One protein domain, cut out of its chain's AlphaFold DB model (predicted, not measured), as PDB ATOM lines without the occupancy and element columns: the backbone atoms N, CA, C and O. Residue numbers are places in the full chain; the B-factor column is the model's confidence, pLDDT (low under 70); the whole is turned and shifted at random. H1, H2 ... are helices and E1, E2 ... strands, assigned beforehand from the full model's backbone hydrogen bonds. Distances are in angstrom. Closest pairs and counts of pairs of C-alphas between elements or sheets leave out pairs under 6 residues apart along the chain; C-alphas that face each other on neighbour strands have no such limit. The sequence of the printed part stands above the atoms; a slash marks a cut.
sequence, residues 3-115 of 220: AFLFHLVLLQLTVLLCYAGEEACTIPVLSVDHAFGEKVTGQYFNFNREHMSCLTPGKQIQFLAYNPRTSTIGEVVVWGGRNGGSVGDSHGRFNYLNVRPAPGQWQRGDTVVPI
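What this domain is: This is residues 3 to 115 of the 220 residues of an uncharacterized protein of Clytia hemisphaerica (UniProt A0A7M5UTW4). Amid long loops and little regular structure, a five-stranded antiparallel sheet, E1-E4-E3-E2-E5, curls like part of a barrel; H1, at one end of the longest axis, grazes it at E2. The 113 printed residues, 43 in named elements, run H1 E1 E2 E3 E4 E5, mixed class. The whole is compact, radius of gyration of the C-alphas 13.2 A, spanning 38 by 28 by 25 A.

Where its parts are: E2, residues 60 to 67, 19.6 A, bends at 64; E3, residues 72 to 79, 20.7 A, bends at 75. E1 is residues 45 to 47, 6.9 A; E4, 90 to 94, 14.4 A; E5, 111 to 114, 9.7 A, ending at C-alpha (53.469, -3.736, 31.064). H1, residues 3 to 17, 22.1 A, begins at C-alpha (69.863, -12.340, 44.693).

How they stand to each other: E2 E3 E4 form a meander, successive antiparallel neighbours; N 63 and O 76 are 3.0 A apart, N 77 and O 93 2.9 A. E1 E2 E3 E4 and E2 E3 E4 E5 are Greek keys, first strand neighbouring fourth: N 45 and O 92, 2.9 A; N 66 and O 113, 2.8 A. H1 only grazes the sheet; the closest C-alphas of H1 and E2, Gln 12 and Phe 63, are 6.9 A apart. In H1, 10 of 11 O i to N i+4 pairs are within hydrogen-bond range.

The domain as a whole: The C-alphas farthest apart, Ala 3 and Ser 86, are 39.1 A apart. The printed part has no cut. Links H1 to E1, E1 to E2 and E4 to E5 are long. Residues 3 to 17 and 20 to 24 have pLDDT under 70.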
ATOM      1  N   ALA A   3      71.287 -12.081  44.464       30.92
ATOM      2  CA  ALA A   3      69.863 -12.340  44.693       30.92
ATOM      3  C   ALA A   3      68.913 -11.408  43.911       30.92
ATOM      4  O   ALA A   3      67.850 -11.842  43.486       30.92
ATOM      5  N   PHE A   4      69.301 -10.152  43.658       34.19
ATOM      6  CA  PHE A   4      68.418  -9.168  43.007       34.19
ATOM      7  C   PHE A   4      68.183  -9.439  41.511       34.19
ATOM      8  O   PHE A   4      67.086  -9.222  41.009       34.19
ATOM      9  N   LEU A   5      69.200  -9.945  40.803       38.00
ATOM     10  CA  LEU A   5      69.134 -10.161  39.354       38.00
ATOM     11  C   LEU A   5      68.239 -11.358  38.982       38.00
ATOM     12  O   LEU A   5      67.548 -11.317  37.973       38.00
ATOM     13  N   PHE A   6      68.217 -12.401  39.820       33.75
ATOM     14  CA  PHE A   6      67.344 -13.566  39.628       33.75
ATOM     15  C   PHE A   6      65.875 -13.253  39.927       33.75
ATOM     16  O   PHE A   6      64.989 -13.759  39.244       33.75
ATOM     17  N   HIS A   7      65.611 -12.406  40.926       41.50
ATOM     18  CA  HIS A   7      64.246 -12.089  41.339       41.50
ATOM     19  C   HIS A   7      63.484 -11.310  40.260       41.50
ATOM     20  O   HIS A   7      62.314 -11.581  40.017       41.50
ATOM     21  N   LEU A   8      64.159 -10.388  39.568       45.75
ATOM     22  CA  LEU A   8      63.520  -9.503  38.596       45.75
ATOM     23  C   LEU A   8      63.193 -10.197  37.263       45.75
ATOM     24  O   LEU A   8      62.126  -9.964  36.704       45.75
ATOM     25  N   VAL A   9      64.063 -11.098  36.789       48.25
ATOM     26  CA  VAL A   9      63.808 -11.915  35.585       48.25
ATOM     27  C   VAL A   9      62.649 -12.895  35.819       48.25
ATOM     28  O   VAL A   9      61.817 -13.094  34.936       48.25
ATOM     29  N   LEU A  10      62.541 -13.464  37.025       49.47
ATOM     30  CA  LEU A  10      61.423 -14.337  37.393       49.47
ATOM     31  C   LEU A  10      60.102 -13.552  37.513       49.47
ATOM     32  O   LEU A  10      59.056 -14.045  37.094       49.47
ATOM     33  N   LEU A  11      60.151 -12.318  38.030       51.56
ATOM     34  CA  LEU A  11      58.989 -11.429  38.127       51.56
ATOM     35  C   LEU A  11      58.425 -11.071  36.742       51.56
ATOM     36  O   LEU A  11      57.219 -11.155  36.547       51.56
ATOM     37  N   GLN A  12      59.288 -10.750  35.771       55.00
ATOM     38  CA  GLN A  12      58.884 -10.456  34.387       55.00
ATOM     39  C   GLN A  12      58.213 -11.655  33.702       55.00
ATOM     40  O   GLN A  12      57.154 -11.520  33.100       55.00
ATOM     41  N   LEU A  13      58.792 -12.854  33.834       55.06
ATOM     42  CA  LEU A  13      58.186 -14.060  33.262       55.06
ATOM     43  C   LEU A  13      56.820 -14.356  33.903       55.06
ATOM     44  O   LEU A  13      55.901 -14.817  33.232       55.06
ATOM     45  N   THR A  14      56.676 -14.048  35.195       59.00
ATOM     46  CA  THR A  14      55.411 -14.204  35.922       59.00
ATOM     47  C   THR A  14      54.340 -13.258  35.384       59.00
ATOM     48  O   THR A  14      53.205 -13.683  35.221       59.00
ATOM     49  N   VAL A  15      54.688 -12.003  35.083       64.44
ATOM     50  CA  VAL A  15      53.741 -10.986  34.598       64.44
ATOM     51  C   VAL A  15      53.221 -11.350  33.215       64.44
ATOM     52  O   VAL A  15      52.012 -11.344  33.033       64.44
ATOM     53  N   LEU A  16      54.075 -11.772  32.280       65.38
ATOM     54  CA  LEU A  16      53.629 -12.199  30.947       65.38
ATOM     55  C   LEU A  16      52.638 -13.381  31.012       65.38
ATOM     56  O   LEU A  16      51.638 -13.398  30.299       65.38
ATOM     57  N   LEU A  17      52.860 -14.329  31.928       63.84
ATOM     58  CA  LEU A  17      51.931 -15.442  32.171       63.84
ATOM     59  C   LEU A  17      50.583 -14.986  32.759       63.84
ATOM     60  O   LEU A  17      49.590 -15.689  32.605       63.84
ATOM     61  N   CYS A  18      50.522 -13.819  33.406       71.88
ATOM     62  CA  CYS A  18      49.282 -13.258  33.945       71.88
ATOM     63  C   CYS A  18      48.320 -12.727  32.883       71.88
ATOM     64  O   CYS A  18      47.150 -12.528  33.196       71.88
ATOM     65  N   TYR A  19      48.808 -12.491  31.666       71.38
ATOM     66  CA  TYR A  19      48.010 -11.984  30.548       71.38
ATOM     67  C   TYR A  19      47.749 -13.053  29.481       71.38
ATOM     68  O   TYR A  19      47.164 -12.754  28.445       71.38
ATOM     69  N   ALA A  20      48.179 -14.301  29.710       52.72
ATOM     70  CA  ALA A  20      47.987 -15.393  28.764       52.72
ATOM     71  C   ALA A  20      46.483 -15.654  28.541       52.72
ATOM     72  O   ALA A  20      45.828 -16.258  29.390       52.72
ATOM     73  N   GLY A  21      45.950 -15.183  27.406       50.72
ATOM     74  CA  GLY A  21      44.547 -15.340  27.001       50.72
ATOM     75  C   GLY A  21      43.748 -14.042  26.817       50.72
ATOM     76  O   GLY A  21      42.613 -14.124  26.363       50.72
ATOM     77  N   GLU A  22      44.312 -12.872  27.126       55.50
ATOM     78  CA  GLU A  22      43.652 -11.568  26.937       55.50
ATOM     79  C   GLU A  22      43.964 -10.971  25.549       55.50
ATOM     80  O   GLU A  22      45.104 -11.027  25.093       55.50
ATOM     81  N   GLU A  23      42.976 -10.350  24.886       54.41
ATOM     82  CA  GLU A  23      43.148  -9.724  23.554       54.41
ATOM     83  C   GLU A  23      44.092  -8.504  23.566       54.41
ATOM     84  O   GLU A  23      44.610  -8.103  22.522       54.41
ATOM     85  N   ALA A  24      44.335  -7.908  24.737       61.12
ATOM     86  CA  ALA A  24      45.259  -6.793  24.906       61.12
ATOM     87  C   ALA A  24      45.954  -6.867  26.270       61.12
ATOM     88  O   ALA A  24      45.306  -6.819  27.316       61.12
ATOM     89  N   CYS A  25      47.290  -6.907  26.280       80.19
ATOM     90  CA  CYS A  25      48.059  -6.810  27.520       80.19
ATOM     91  C   CYS A  25      48.121  -5.349  28.001       80.19
ATOM     92  O   CYS A  25      49.131  -4.648  27.859       80.19
ATOM     93  N   THR A  26      46.998  -4.887  28.541       86.81
ATOM     94  CA  THR A  26      46.772  -3.547  29.082       86.81
ATOM     95  C   THR A  26      45.823  -3.623  30.271       86.81
ATOM     96  O   THR A  26      44.882  -4.408  30.248       86.81
ATOM     97  N   ILE A  27      46.007  -2.757  31.266       91.62
ATOM     98  CA  ILE A  27      45.043  -2.574  32.354       91.62
ATOM     99  C   ILE A  27      44.417  -1.178  32.226       91.62
ATOM    100  O   ILE A  27      45.121  -0.178  32.415       91.62
ATOM    101  N   PRO A  28      43.113  -1.073  31.929       94.25
ATOM    102  CA  PRO A  28      42.397   0.197  31.946       94.25
ATOM    103  C   PRO A  28      42.259   0.750  33.370       94.25
ATOM    104  O   PRO A  28      41.868   0.036  34.296       94.25
ATOM    105  N   VAL A  29      42.518   2.045  33.544       97.06
ATOM    106  CA  VAL A  29      42.249   2.766  34.794       97.06
ATOM    107  C   VAL A  29      40.795   3.230  34.815       97.06
ATOM    108  O   VAL A  29      40.395   4.133  34.074       97.06
ATOM    109  N   LEU A  30      40.001   2.618  35.694       97.00
ATOM    110  CA  LEU A  30      38.553   2.819  35.773       97.00
ATOM    111  C   LEU A  30      38.157   3.926  36.756       97.00
ATOM    112  O   LEU A  30      37.219   4.681  36.490       97.00
ATOM    113  N   SER A  31      38.889   4.053  37.863       97.31
ATOM    114  CA  SER A  31      38.730   5.129  38.845       97.31
ATOM    115  C   SER A  31      40.040   5.432  39.568       97.31
ATOM    116  O   SER A  31      41.009   4.684  39.445       97.31
ATOM    117  N   VAL A  32      40.071   6.551  40.297       97.62
ATOM    118  CA  VAL A  32      41.279   7.070  40.971       97.62
ATOM    119  C   VAL A  32      41.027   7.594  42.387       97.62
ATOM    120  O   VAL A  32      41.934   8.123  43.032       97.62
ATOM    121  N   ASP A  33      39.790   7.487  42.866       95.69
ATOM    122  CA  ASP A  33      39.461   7.677  44.270       95.69
ATOM    123  C   ASP A  33      39.953   6.476  45.099       95.69
ATOM    124  O   ASP A  33      40.203   5.393  44.577       95.69
ATOM    125  N   HIS A  34      40.152   6.662  46.402       92.62
ATOM    126  CA  HIS A  34      40.721   5.634  47.275       92.62
ATOM    127  C   HIS A  34      40.129   5.742  48.681       92.62
ATOM    128  O   HIS A  34      39.687   6.814  49.094       92.62
ATOM    129  N   ALA A  35      40.193   4.665  49.468       92.56
ATOM    130  CA  ALA A  35      39.685   4.645  50.846       92.56
ATOM    131  C   ALA A  35      40.373   5.660  51.786       92.56
ATOM    132  O   ALA A  35      39.861   5.960  52.859       92.56
ATOM    133  N   PHE A  36      41.522   6.213  51.382       91.69
ATOM    134  CA  PHE A  36      42.245   7.242  52.142       91.69
ATOM    135  C   PHE A  36      41.754   8.674  51.850       91.69
ATOM    136  O   PHE A  36      42.314   9.633  52.381       91.69
ATOM    137  N   GLY A  37      40.706   8.824  51.035       92.44
ATOM    138  CA  GLY A  37      40.056  10.099  50.747       92.44
ATOM    139  C   GLY A  37      40.770  10.950  49.694       92.44
ATOM    140  O   GLY A  37      41.735  10.532  49.056       92.44
ATOM    141  N   GLU A  38      40.289  12.180  49.524       93.50
ATOM    142  CA  GLU A  38      40.638  13.059  48.393       93.50
ATOM    143  C   GLU A  38      42.119  13.455  48.327       93.50
ATOM    144  O   GLU A  38      42.649  13.734  47.254       93.50
ATOM    145  N   LYS A  39      42.826  13.430  49.463       96.06
ATOM    146  CA  LYS A  39      44.255  13.782  49.539       96.06
ATOM    147  C   LYS A  39      45.152  12.853  48.721       96.06
ATOM    148  O   LYS A  39      46.285  13.224  48.437       96.06
ATOM    149  N   VAL A  40      44.671  11.657  48.374       95.38
ATOM    150  CA  VAL A  40      45.403  10.681  47.556       95.38
ATOM    151  C   VAL A  40      44.750  10.439  46.194       95.38
ATOM    152  O   VAL A  40      45.110   9.475  45.517       95.38
ATOM    153  N   THR A  41      43.797  11.277  45.773       96.69
ATOM    154  CA  THR A  41      43.151  11.126  44.463       96.69
ATOM    155  C   THR A  41      44.203  11.130  43.354       96.69
ATOM    156  O   THR A  41      45.081  11.995  43.300       96.69
ATOM    157  N   GLY A  42      44.159  10.119  42.485       96.75
ATOM    158  CA  GLY A  42      45.146   9.937  41.417       96.75
ATOM    159  C   GLY A  42      46.501   9.397  41.875       96.75
ATOM    160  O   GLY A  42      47.360   9.164  41.034       96.75
ATOM    161  N   GLN A  43      46.731   9.162  43.170       97.69
ATOM    162  CA  GLN A  43      47.896   8.387  43.625       97.69
ATOM    163  C   GLN A  43      47.698   6.894  43.373       97.69
ATOM    164  O   GLN A  43      48.655   6.177  43.076       97.69
ATOM    165  N   TYR A  44      46.453   6.443  43.501       97.69
ATOM    166  CA  TYR A  44      46.018   5.081  43.247       97.69
ATOM    167  C   TYR A  44      45.105   5.053  42.026       97.69
ATOM    168  O   TYR A  44      44.506   6.063  41.655       97.69
ATOM    169  N   PHE A  45      44.992   3.878  41.424       97.81
ATOM    170  CA  PHE A  45      44.016   3.579  40.391       97.81
ATOM    171  C   PHE A  45      43.288   2.279  40.716       97.81
ATOM    172  O   PHE A  45      43.834   1.410  41.400       97.81
ATOM    173  N   ASN A  46      42.083   2.123  40.184       97.62
ATOM    174  CA  ASN A  46      41.307   0.891  40.250       97.62
ATOM    175  C   ASN A  46      41.075   0.312  38.860       97.62
ATOM    176  O   ASN A  46      41.013   1.046  37.871       97.62
ATOM    177  N   PHE A  47      40.933  -1.007  38.803       96.19
ATOM    178  CA  PHE A  47      40.772  -1.759  37.564       96.19
ATOM    179  C   PHE A  47      40.015  -3.071  37.810       96.19
ATOM    180  O   PHE A  47      39.827  -3.475  38.963       96.19
ATOM    181  N   ASN A  48      39.594  -3.731  36.730       94.69
ATOM    182  CA  ASN A  48      39.029  -5.078  36.786       94.69
ATOM    183  C   ASN A  48      40.147  -6.123  36.788       94.69
ATOM    184  O   ASN A  48      40.984  -6.156  35.887       94.69
ATOM    185  N   ARG A  49      40.134  -7.014  37.778       91.62
ATOM    186  CA  ARG A  49      41.121  -8.082  37.962       91.62
ATOM    187  C   ARG A  49      41.202  -9.049  36.788       91.62
ATOM    188  O   ARG A  49      42.235  -9.682  36.630       91.62
ATOM    189  N   GLU A  50      40.139  -9.164  35.992       90.31
ATOM    190  CA  GLU A  50      40.080 -10.044  34.815       90.31
ATOM    191  C   GLU A  50      41.236  -9.798  33.838       90.31
ATOM    192  O   GLU A  50      41.825 -10.758  33.360       90.31
ATOM    193  N   HIS A  51      41.693  -8.547  33.703       87.56
ATOM    194  CA  HIS A  51      42.860  -8.194  32.889       87.56
ATOM    195  C   HIS A  51      44.185  -8.797  33.387       87.56
ATOM    196  O   HIS A  51      45.209  -8.659  32.727       87.56
ATOM    197  N   MET A  52      44.212  -9.418  34.569       86.94
ATOM    198  CA  MET A  52      45.372 -10.104  35.132       86.94
ATOM    199  C   MET A  52      44.936 -11.426  35.774       86.94
ATOM    200  O   MET A  52      44.776 -11.509  36.993       86.94
ATOM    201  N   SER A  53      44.809 -12.487  34.980       85.00
ATOM    202  CA  SER A  53      44.285 -13.796  35.413       85.00
ATOM    203  C   SER A  53      45.013 -14.402  36.623       85.00
ATOM    204  O   SER A  53      44.422 -15.096  37.449       85.00
ATOM    205  N   CYS A  54      46.306 -14.112  36.772       86.38
ATOM    206  CA  CYS A  54      47.118 -14.603  37.883       86.38
ATOM    207  C   CYS A  54      46.954 -13.784  39.182       86.38
ATOM    208  O   CYS A  54      47.526 -14.160  40.215       86.38
ATOM    209  N   LEU A  55      46.305 -12.615  39.132       90.69
ATOM    210  CA  LEU A  55      46.088 -11.742  40.277       90.69
ATOM    211  C   LEU A  55      44.816 -12.213  40.981       90.69
ATOM    212  O   LEU A  55      43.732 -12.188  40.415       90.69
ATOM    213  N   THR A  56      44.939 -12.648  42.230       91.75
ATOM    214  CA  THR A  56      43.814 -13.116  43.052       91.75
ATOM    215  C   THR A  56      43.623 -12.196  44.259       91.75
ATOM    216  O   THR A  56      44.566 -11.494  44.644       91.75
ATOM    217  N   PRO A  57      42.443 -12.185  44.907       93.38
ATOM    218  CA  PRO A  57      42.260 -11.465  46.164       93.38
ATOM    219  C   PRO A  57      43.356 -11.815  47.184       93.38
ATOM    220  O   PRO A  57      43.740 -12.974  47.325       93.38
ATOM    221  N   GLY A  58      43.908 -10.796  47.849       90.19
ATOM    222  CA  GLY A  58      45.021 -10.941  48.800       90.19
ATOM    223  C   GLY A  58      46.419 -11.060  48.176       90.19
ATOM    224  O   GLY A  58      47.410 -10.954  48.897       90.19
ATOM    225  N   LYS A  59      46.536 -11.224  46.852       93.56
ATOM    226  CA  LYS A  59      47.826 -11.237  46.146       93.56
ATOM    227  C   LYS A  59      48.243  -9.823  45.738       93.56
ATOM    228  O   LYS A  59      47.398  -8.997  45.389       93.56
ATOM    229  N   GLN A  60      49.556  -9.577  45.730       93.94
ATOM    230  CA  GLN A  60      50.155  -8.400  45.101       93.94
ATOM    231  C   GLN A  60      51.135  -8.807  44.003       93.94
ATOM    232  O   GLN A  60      51.795  -9.843  44.106       93.94
ATOM    233  N   ILE A  61      51.262  -7.960  42.985       91.56
ATOM    234  CA  ILE A  61      52.230  -8.123  41.898       91.56
ATOM    235  C   ILE A  61      52.900  -6.777  41.648       91.56
ATOM    236  O   ILE A  61      52.260  -5.732  41.738       91.56
ATOM    237  N   GLN A  62      54.198  -6.812  41.361       90.31
ATOM    238  CA  GLN A  62      54.985  -5.644  40.982       90.31
ATOM    239  C   GLN A  62      55.549  -5.866  39.584       90.31
ATOM    240  O   GLN A  62      55.988  -6.970  39.269       90.31
ATOM    241  N   PHE A  63      55.510  -4.842  38.740       86.94
ATOM    242  CA  PHE A  63      56.036  -4.905  37.379       86.94
ATOM    243  C   PHE A  63      56.332  -3.508  36.849       86.94
ATOM    244  O   PHE A  63      55.778  -2.525  37.328       86.94
ATOM    245  N   LEU A  64      57.206  -3.398  35.848       85.88
ATOM    246  CA  LEU A  64      57.372  -2.128  35.147       85.88
ATOM    247  C   LEU A  64      56.234  -1.925  34.159       85.88
ATOM    248  O   LEU A  64      55.935  -2.814  33.359       85.88
ATOM    249  N   ALA A  65      55.672  -0.724  34.168       88.50
ATOM    250  CA  ALA A  65      54.625  -0.331  33.249       88.50
ATOM    251  C   ALA A  65      54.886   1.044  32.641       88.50
ATOM    252  O   ALA A  65      55.566   1.896  33.213       88.50
ATOM    253  N   TYR A  66      54.299   1.234  31.468       87.94
ATOM    254  CA  TYR A  66      54.223   2.482  30.740       87.94
ATOM    255  C   TYR A  66      52.813   3.058  30.865       87.94
ATOM    256  O   TYR A  66      51.841   2.338  30.634       87.94
ATOM    257  N   ASN A  67      52.712   4.346  31.192       90.50
ATOM    258  CA  ASN A  67      51.486   5.123  31.040       90.50
ATOM    259  C   ASN A  67      51.591   5.974  29.754       90.50
ATOM    260  O   ASN A  67      52.383   6.923  29.731       90.50
ATOM    261  N   PRO A  68      50.806   5.673  28.697       87.56
ATOM    262  CA  PRO A  68      50.852   6.401  27.430       87.56
ATOM    263  C   PRO A  68      50.502   7.882  27.531       87.56
ATOM    264  O   PRO A  68      51.071   8.684  26.798       87.56
ATOM    265  N   ARG A  69      49.606   8.269  28.451       90.81
ATOM    266  CA  ARG A  69      49.191   9.672  28.592       90.81
ATOM    267  C   ARG A  69      50.344  10.549  29.065       90.81
ATOM    268  O   ARG A  69      50.529  11.650  28.561       90.81
ATOM    269  N   THR A  70      51.094  10.084  30.060       87.69
ATOM    270  CA  THR A  70      52.174  10.866  30.681       87.69
ATOM    271  C   THR A  70      53.545  10.553  30.109       87.69
ATOM    272  O   THR A  70      54.541  11.108  30.567       87.69
ATOM    273  N   SER A  71      53.627   9.626  29.154       85.50
ATOM    274  CA  SER A  71      54.893   9.139  28.617       85.50
ATOM    275  C   SER A  71      55.855   8.596  29.689       85.50
ATOM    276  O   SER A  71      57.071   8.617  29.515       85.50
ATOM    277  N   THR A  72      55.322   8.101  30.811       84.69
ATOM    278  CA  THR A  72      56.114   7.719  31.990       84.69
ATOM    279  C   THR A  72      56.275   6.208  32.091       84.69
ATOM    280  O   THR A  72      55.289   5.474  32.008       84.69
ATOM    281  N   ILE A  73      57.503   5.747  32.347       86.88
ATOM    282  CA  ILE A  73      57.787   4.373  32.777       86.88
ATOM    283  C   ILE A  73      58.106   4.359  34.272       86.88
ATOM    284  O   ILE A  73      59.009   5.056  34.734       86.88
ATOM    285  N   GLY A  74      57.406   3.517  35.023       87.88
ATOM    286  CA  GLY A  74      57.643   3.317  36.450       87.88
ATOM    287  C   GLY A  74      57.339   1.888  36.864       87.88
ATOM    288  O   GLY A  74      56.641   1.157  36.159       87.88
ATOM    289  N   GLU A  75      57.865   1.475  38.012       90.56
ATOM    290  CA  GLU A  75      57.349   0.269  38.652       90.56
ATOM    291  C   GLU A  75      55.940   0.546  39.151       90.56
ATOM    292  O   GLU A  75      55.658   1.611  39.689       90.56
ATOM    293  N   VAL A  76      55.053  -0.408  38.941       94.06
ATOM    294  CA  VAL A  76      53.674  -0.396  39.391       94.06
ATOM    295  C   VAL A  76      53.499  -1.579  40.321       94.06
ATOM    296  O   VAL A  76      53.980  -2.677  40.049       94.06
ATOM    297  N   VAL A  77      52.813  -1.337  41.429       95.19
ATOM    298  CA  VAL A  77      52.316  -2.383  42.315       95.19
ATOM    299  C   VAL A  77      50.800  -2.442  42.181       95.19
ATOM    300  O   VAL A  77      50.133  -1.407  42.201       95.19
ATOM    301  N   VAL A  78      50.269  -3.652  42.041       95.94
ATOM    302  CA  VAL A  78      48.831  -3.931  42.007       95.94
ATOM    303  C   VAL A  78      48.461  -4.958  43.067       95.94
ATOM    304  O   VAL A  78      49.252  -5.848  43.387       95.94
ATOM    305  N   TRP A  79      47.240  -4.855  43.576       96.50
ATOM    306  CA  TRP A  79      46.644  -5.758  44.553       96.50
ATOM    307  C   TRP A  79      45.299  -6.261  44.039       96.50
ATOM    308  O   TRP A  79      44.489  -5.478  43.545       96.50
ATOM    309  N   GLY A  80      45.041  -7.560  44.204       94.81
ATOM    310  CA  GLY A  80      43.840  -8.215  43.671       94.81
ATOM    311  C   GLY A  80      42.548  -7.975  44.453       94.81
ATOM    312  O   GLY A  80      41.527  -8.585  44.144       94.81
ATOM    313  N   GLY A  81      42.589  -7.153  45.500       94.00
ATOM    314  CA  GLY A  81      41.402  -6.705  46.224       94.00
ATOM    315  C   GLY A  81      41.175  -5.216  46.010       94.00
ATOM    316  O   GLY A  81      42.130  -4.468  45.812       94.00
ATOM    317  N   ARG A  82      39.924  -4.768  46.087       92.00
ATOM    318  CA  ARG A  82      39.569  -3.344  46.102       92.00
ATOM    319  C   ARG A  82      39.965  -2.704  47.439       92.00
ATOM    320  O   ARG A  82      39.817  -3.329  48.485       92.00
ATOM    321  N   ASN A  83      40.416  -1.449  47.414       88.44
ATOM    322  CA  ASN A  83      40.674  -0.649  48.619       88.44
ATOM    323  C   ASN A  83      40.131   0.782  48.451       88.44
ATOM    324  O   ASN A  83      40.859   1.747  48.219       88.44
ATOM    325  N   GLY A  84      38.805   0.907  48.496       87.25
ATOM    326  CA  GLY A  84      38.106   2.099  48.008       87.25
ATOM    327  C   GLY A  84      38.091   2.157  46.479       87.25
ATOM    328  O   GLY A  84      38.170   1.116  45.826       87.25
ATOM    329  N   GLY A  85      37.959   3.352  45.906       86.94
ATOM    330  CA  GLY A  85      37.726   3.514  44.470       86.94
ATOM    331  C   GLY A  85      36.271   3.294  44.111       86.94
ATOM    332  O   GLY A  85      35.601   2.514  44.776       86.94
ATOM    333  N   SER A  86      35.772   3.954  43.077       93.56
ATOM    334  CA  SER A  86      34.360   3.933  42.687       93.56
ATOM    335  C   SER A  86      34.024   2.801  41.712       93.56
ATOM    336  O   SER A  86      32.893   2.313  41.729       93.56
ATOM    337  N   VAL A  87      34.992   2.333  40.914       96.38
ATOM    338  CA  VAL A  87      34.807   1.302  39.875       96.38
ATOM    339  C   VAL A  87      35.975   0.312  39.882       96.38
ATOM    340  O   VAL A  87      37.113   0.703  40.115       96.38
ATOM    341  N   GLY A  88      35.710  -0.964  39.589       95.12
ATOM    342  CA  GLY A  88      36.711  -2.034  39.569       95.12
ATOM    343  C   GLY A  88      36.797  -2.812  40.883       95.12
ATOM    344  O   GLY A  88      36.248  -2.414  41.915       95.12
ATOM    345  N   ASP A  89      37.478  -3.954  40.843       95.56
ATOM    346  CA  ASP A  89      37.580  -4.904  41.957       95.56
ATOM    347  C   ASP A  89      39.029  -5.154  42.423       95.56
ATOM    348  O   ASP A  89      39.269  -5.972  43.314       95.56
ATOM    349  N   SER A  90      39.981  -4.410  41.856       96.75
ATOM    350  CA  SER A  90      41.402  -4.382  42.207       96.75
ATOM    351  C   SER A  90      41.922  -2.944  42.236       96.75
ATOM    352  O   SER A  90      41.252  -2.019  41.766       96.75
ATOM    353  N   HIS A  91      43.108  -2.732  42.806       97.19
ATOM    354  CA  HIS A  91      43.743  -1.411  42.822       97.19
ATOM    355  C   HIS A  91      45.256  -1.488  42.641       97.19
ATOM    356  O   HIS A  91      45.867  -2.541  42.807       97.19
ATOM    357  N   GLY A  92      45.868  -0.361  42.303       97.06
ATOM    358  CA  GLY A  92      47.306  -0.246  42.130       97.06
ATOM    359  C   GLY A  92      47.794   1.188  42.232       97.06
ATOM    360  O   GLY A  92      47.020   2.117  42.456       97.06
ATOM    361  N   ARG A  93      49.107   1.359  42.107       97.56
ATOM    362  CA  ARG A  93      49.789   2.657  42.031       97.56
ATOM    363  C   ARG A  93      51.190   2.479  41.457       97.56
ATOM    364  O   ARG A  93      51.691   1.356  41.388       97.56
ATOM    365  N   PHE A  94      51.867   3.583  41.144       96.00
ATOM    366  CA  PHE A  94      53.322   3.533  40.995       96.00
ATOM    367  C   PHE A  94      53.977   3.031  42.294       96.00
ATOM    368  O   PHE A  94      53.399   3.110  43.381       96.00
ATOM    369  N   ASN A  95      55.188   2.506  42.178       92.88
ATOM    370  CA  ASN A  95      56.032   2.021  43.253       92.88
ATOM    371  C   ASN A  95      57.400   2.710  43.181       92.88
ATOM    372  O   ASN A  95      57.790   3.232  42.146       92.88
ATOM    373  N   TYR A  96      58.140   2.708  44.289       86.94
ATOM    374  CA  TYR A  96      59.289   3.592  44.539       86.94
ATOM    375  C   TYR A  96      60.469   3.496  43.553       86.94
ATOM    376  O   TYR A  96      61.400   4.303  43.644       86.94
ATOM    377  N   LEU A  97      60.463   2.547  42.617       81.06
ATOM    378  CA  LEU A  97      61.461   2.460  41.563       81.06
ATOM    379  C   LEU A  97      61.172   3.487  40.448       81.06
ATOM    380  O   LEU A  97      60.267   3.326  39.631       81.06
ATOM    381  N   ASN A  98      62.004   4.535  40.412       75.88
ATOM    382  CA  ASN A  98      62.008   5.686  39.488       75.88
ATOM    383  C   ASN A  98      60.853   6.682  39.648       75.88
ATOM    384  O   ASN A  98      61.069   7.873  39.449       75.88
ATOM    385  N   VAL A  99      59.661   6.232  40.042       87.12
ATOM    386  CA  VAL A  99      58.494   7.104  40.226       87.12
ATOM    387  C   VAL A  99      57.968   6.955  41.646       87.12
ATOM    388  O   VAL A  99      57.379   5.944  42.009       87.12
ATOM    389  N   ARG A 100      58.170   7.970  42.493       92.25
ATOM    390  CA  ARG A 100      57.591   7.943  43.843       92.25
ATOM    391  C   ARG A 100      56.072   8.100  43.763       92.25
ATOM    392  O   ARG A 100      55.621   8.944  42.994       92.25
ATOM    393  N   PRO A 101      55.287   7.363  44.561       96.19
ATOM    394  CA  PRO A 101      53.833   7.471  44.500       96.19
ATOM    395  C   PRO A 101      53.370   8.825  45.031       96.19
ATOM    396  O   PRO A 101      53.787   9.223  46.120       96.19
ATOM    397  N   ALA A 102      52.532   9.519  44.270       96.06
ATOM    398  CA  ALA A 102      52.042  10.852  44.597       96.06
ATOM    399  C   ALA A 102      50.631  11.085  44.025       96.06
ATOM    400  O   ALA A 102      50.291  10.483  43.006       96.06
ATOM    401  N   PRO A 103      49.812  11.961  44.638       97.38
ATOM    402  CA  PRO A 103      48.509  12.347  44.093       97.38
ATOM    403  C   PRO A 103      48.602  12.902  42.665       97.38
ATOM    404  O   PRO A 103      49.609  13.497  42.283       97.38
ATOM    405  N   GLY A 104      47.539  12.717  41.877       96.06
ATOM    406  CA  GLY A 104      47.424  13.233  40.505       96.06
ATOM    407  C   GLY A 104      48.217  12.489  39.419       96.06
ATOM    408  O   GLY A 104      48.189  12.909  38.263       96.06
ATOM    409  N   GLN A 105      48.905  11.391  39.746       96.75
ATOM    410  CA  GLN A 105      49.671  10.601  38.770       96.75
ATOM    411  C   GLN A 105      48.777   9.881  37.756       96.75
ATOM    412  O   GLN A 105      49.076   9.873  36.560       96.75
ATOM    413  N   TRP A 106      47.680   9.311  38.240       97.62
ATOM    414  CA  TRP A 106      46.711   8.543  37.472       97.62
ATOM    415  C   TRP A 106      45.435   9.341  37.244       97.62
ATOM    416  O   TRP A 106      45.001  10.115  38.101       97.62
ATOM    417  N   GLN A 107      44.813   9.111  36.092       97.50
ATOM    418  CA  GLN A 107      43.503   9.648  35.737       97.50
ATOM    419  C   GLN A 107      42.623   8.538  35.161       97.50
ATOM    420  O   GLN A 107      43.118   7.561  34.600       97.50
ATOM    421  N   ARG A 108      41.301   8.685  35.290       96.75
ATOM    422  CA  ARG A 108      40.355   7.791  34.615       96.75
ATOM    423  C   ARG A 108      40.599   7.837  33.103       96.75
ATOM    424  O   ARG A 108      40.689   8.924  32.539       96.75
ATOM    425  N   GLY A 109      40.664   6.669  32.468       93.50
ATOM    426  CA  GLY A 109      41.005   6.537  31.048       93.50
ATOM    427  C   GLY A 109      42.499   6.339  30.778       93.50
ATOM    428  O   GLY A 109      42.863   6.047  29.642       93.50
ATOM    429  N   ASP A 110      43.358   6.422  31.799       96.38
ATOM    430  CA  ASP A 110      44.738   5.956  31.672       96.38
ATOM    431  C   ASP A 110      44.783   4.461  31.362       96.38
ATOM    432  O   ASP A 110      43.867   3.693  31.662       96.38
ATOM    433  N   THR A 111      45.893   4.036  30.773       92.62
ATOM    434  CA  THR A 111      46.177   2.625  30.536       92.62
ATOM    435  C   THR A 111      47.523   2.287  31.151       92.62
ATOM    436  O   THR A 111      48.525   2.941  30.864       92.62
ATOM    437  N   VAL A 112      47.556   1.259  31.994       92.56
ATOM    438  CA  VAL A 112      48.800   0.682  32.500       92.56
ATOM    439  C   VAL A 112      49.236  -0.383  31.510       92.56
ATOM    440  O   VAL A 112      48.530  -1.373  31.320       92.56
ATOM    441  N   VAL A 113      50.385  -0.190  30.865       88.44
ATOM    442  CA  VAL A 113      50.879  -1.151  29.876       88.44
ATOM    443  C   VAL A 113      52.195  -1.765  30.339       88.44
ATOM    444  O   VAL A 113      53.212  -1.064  30.332       88.44
ATOM    445  N   PRO A 114      52.224  -3.052  30.730       85.88
ATOM    446  CA  PRO A 114      53.469  -3.736  31.064       85.88
ATOM    447  C   PRO A 114      54.533  -3.577  29.960       85.88
ATOM    448  O   PRO A 114      54.220  -3.506  28.761       85.88
ATOM    449  N   ILE A 115      55.807  -3.435  30.346       78.19
ATOM    450  CA  ILE A 115      56.892  -3.242  29.361       78.19
ATOM    451  C   ILE A 115      57.234  -4.549  28.623       78.19
ATOM    452  O   ILE A 115      57.594  -4.516  27.447       78.19
TER     453      ILE A 115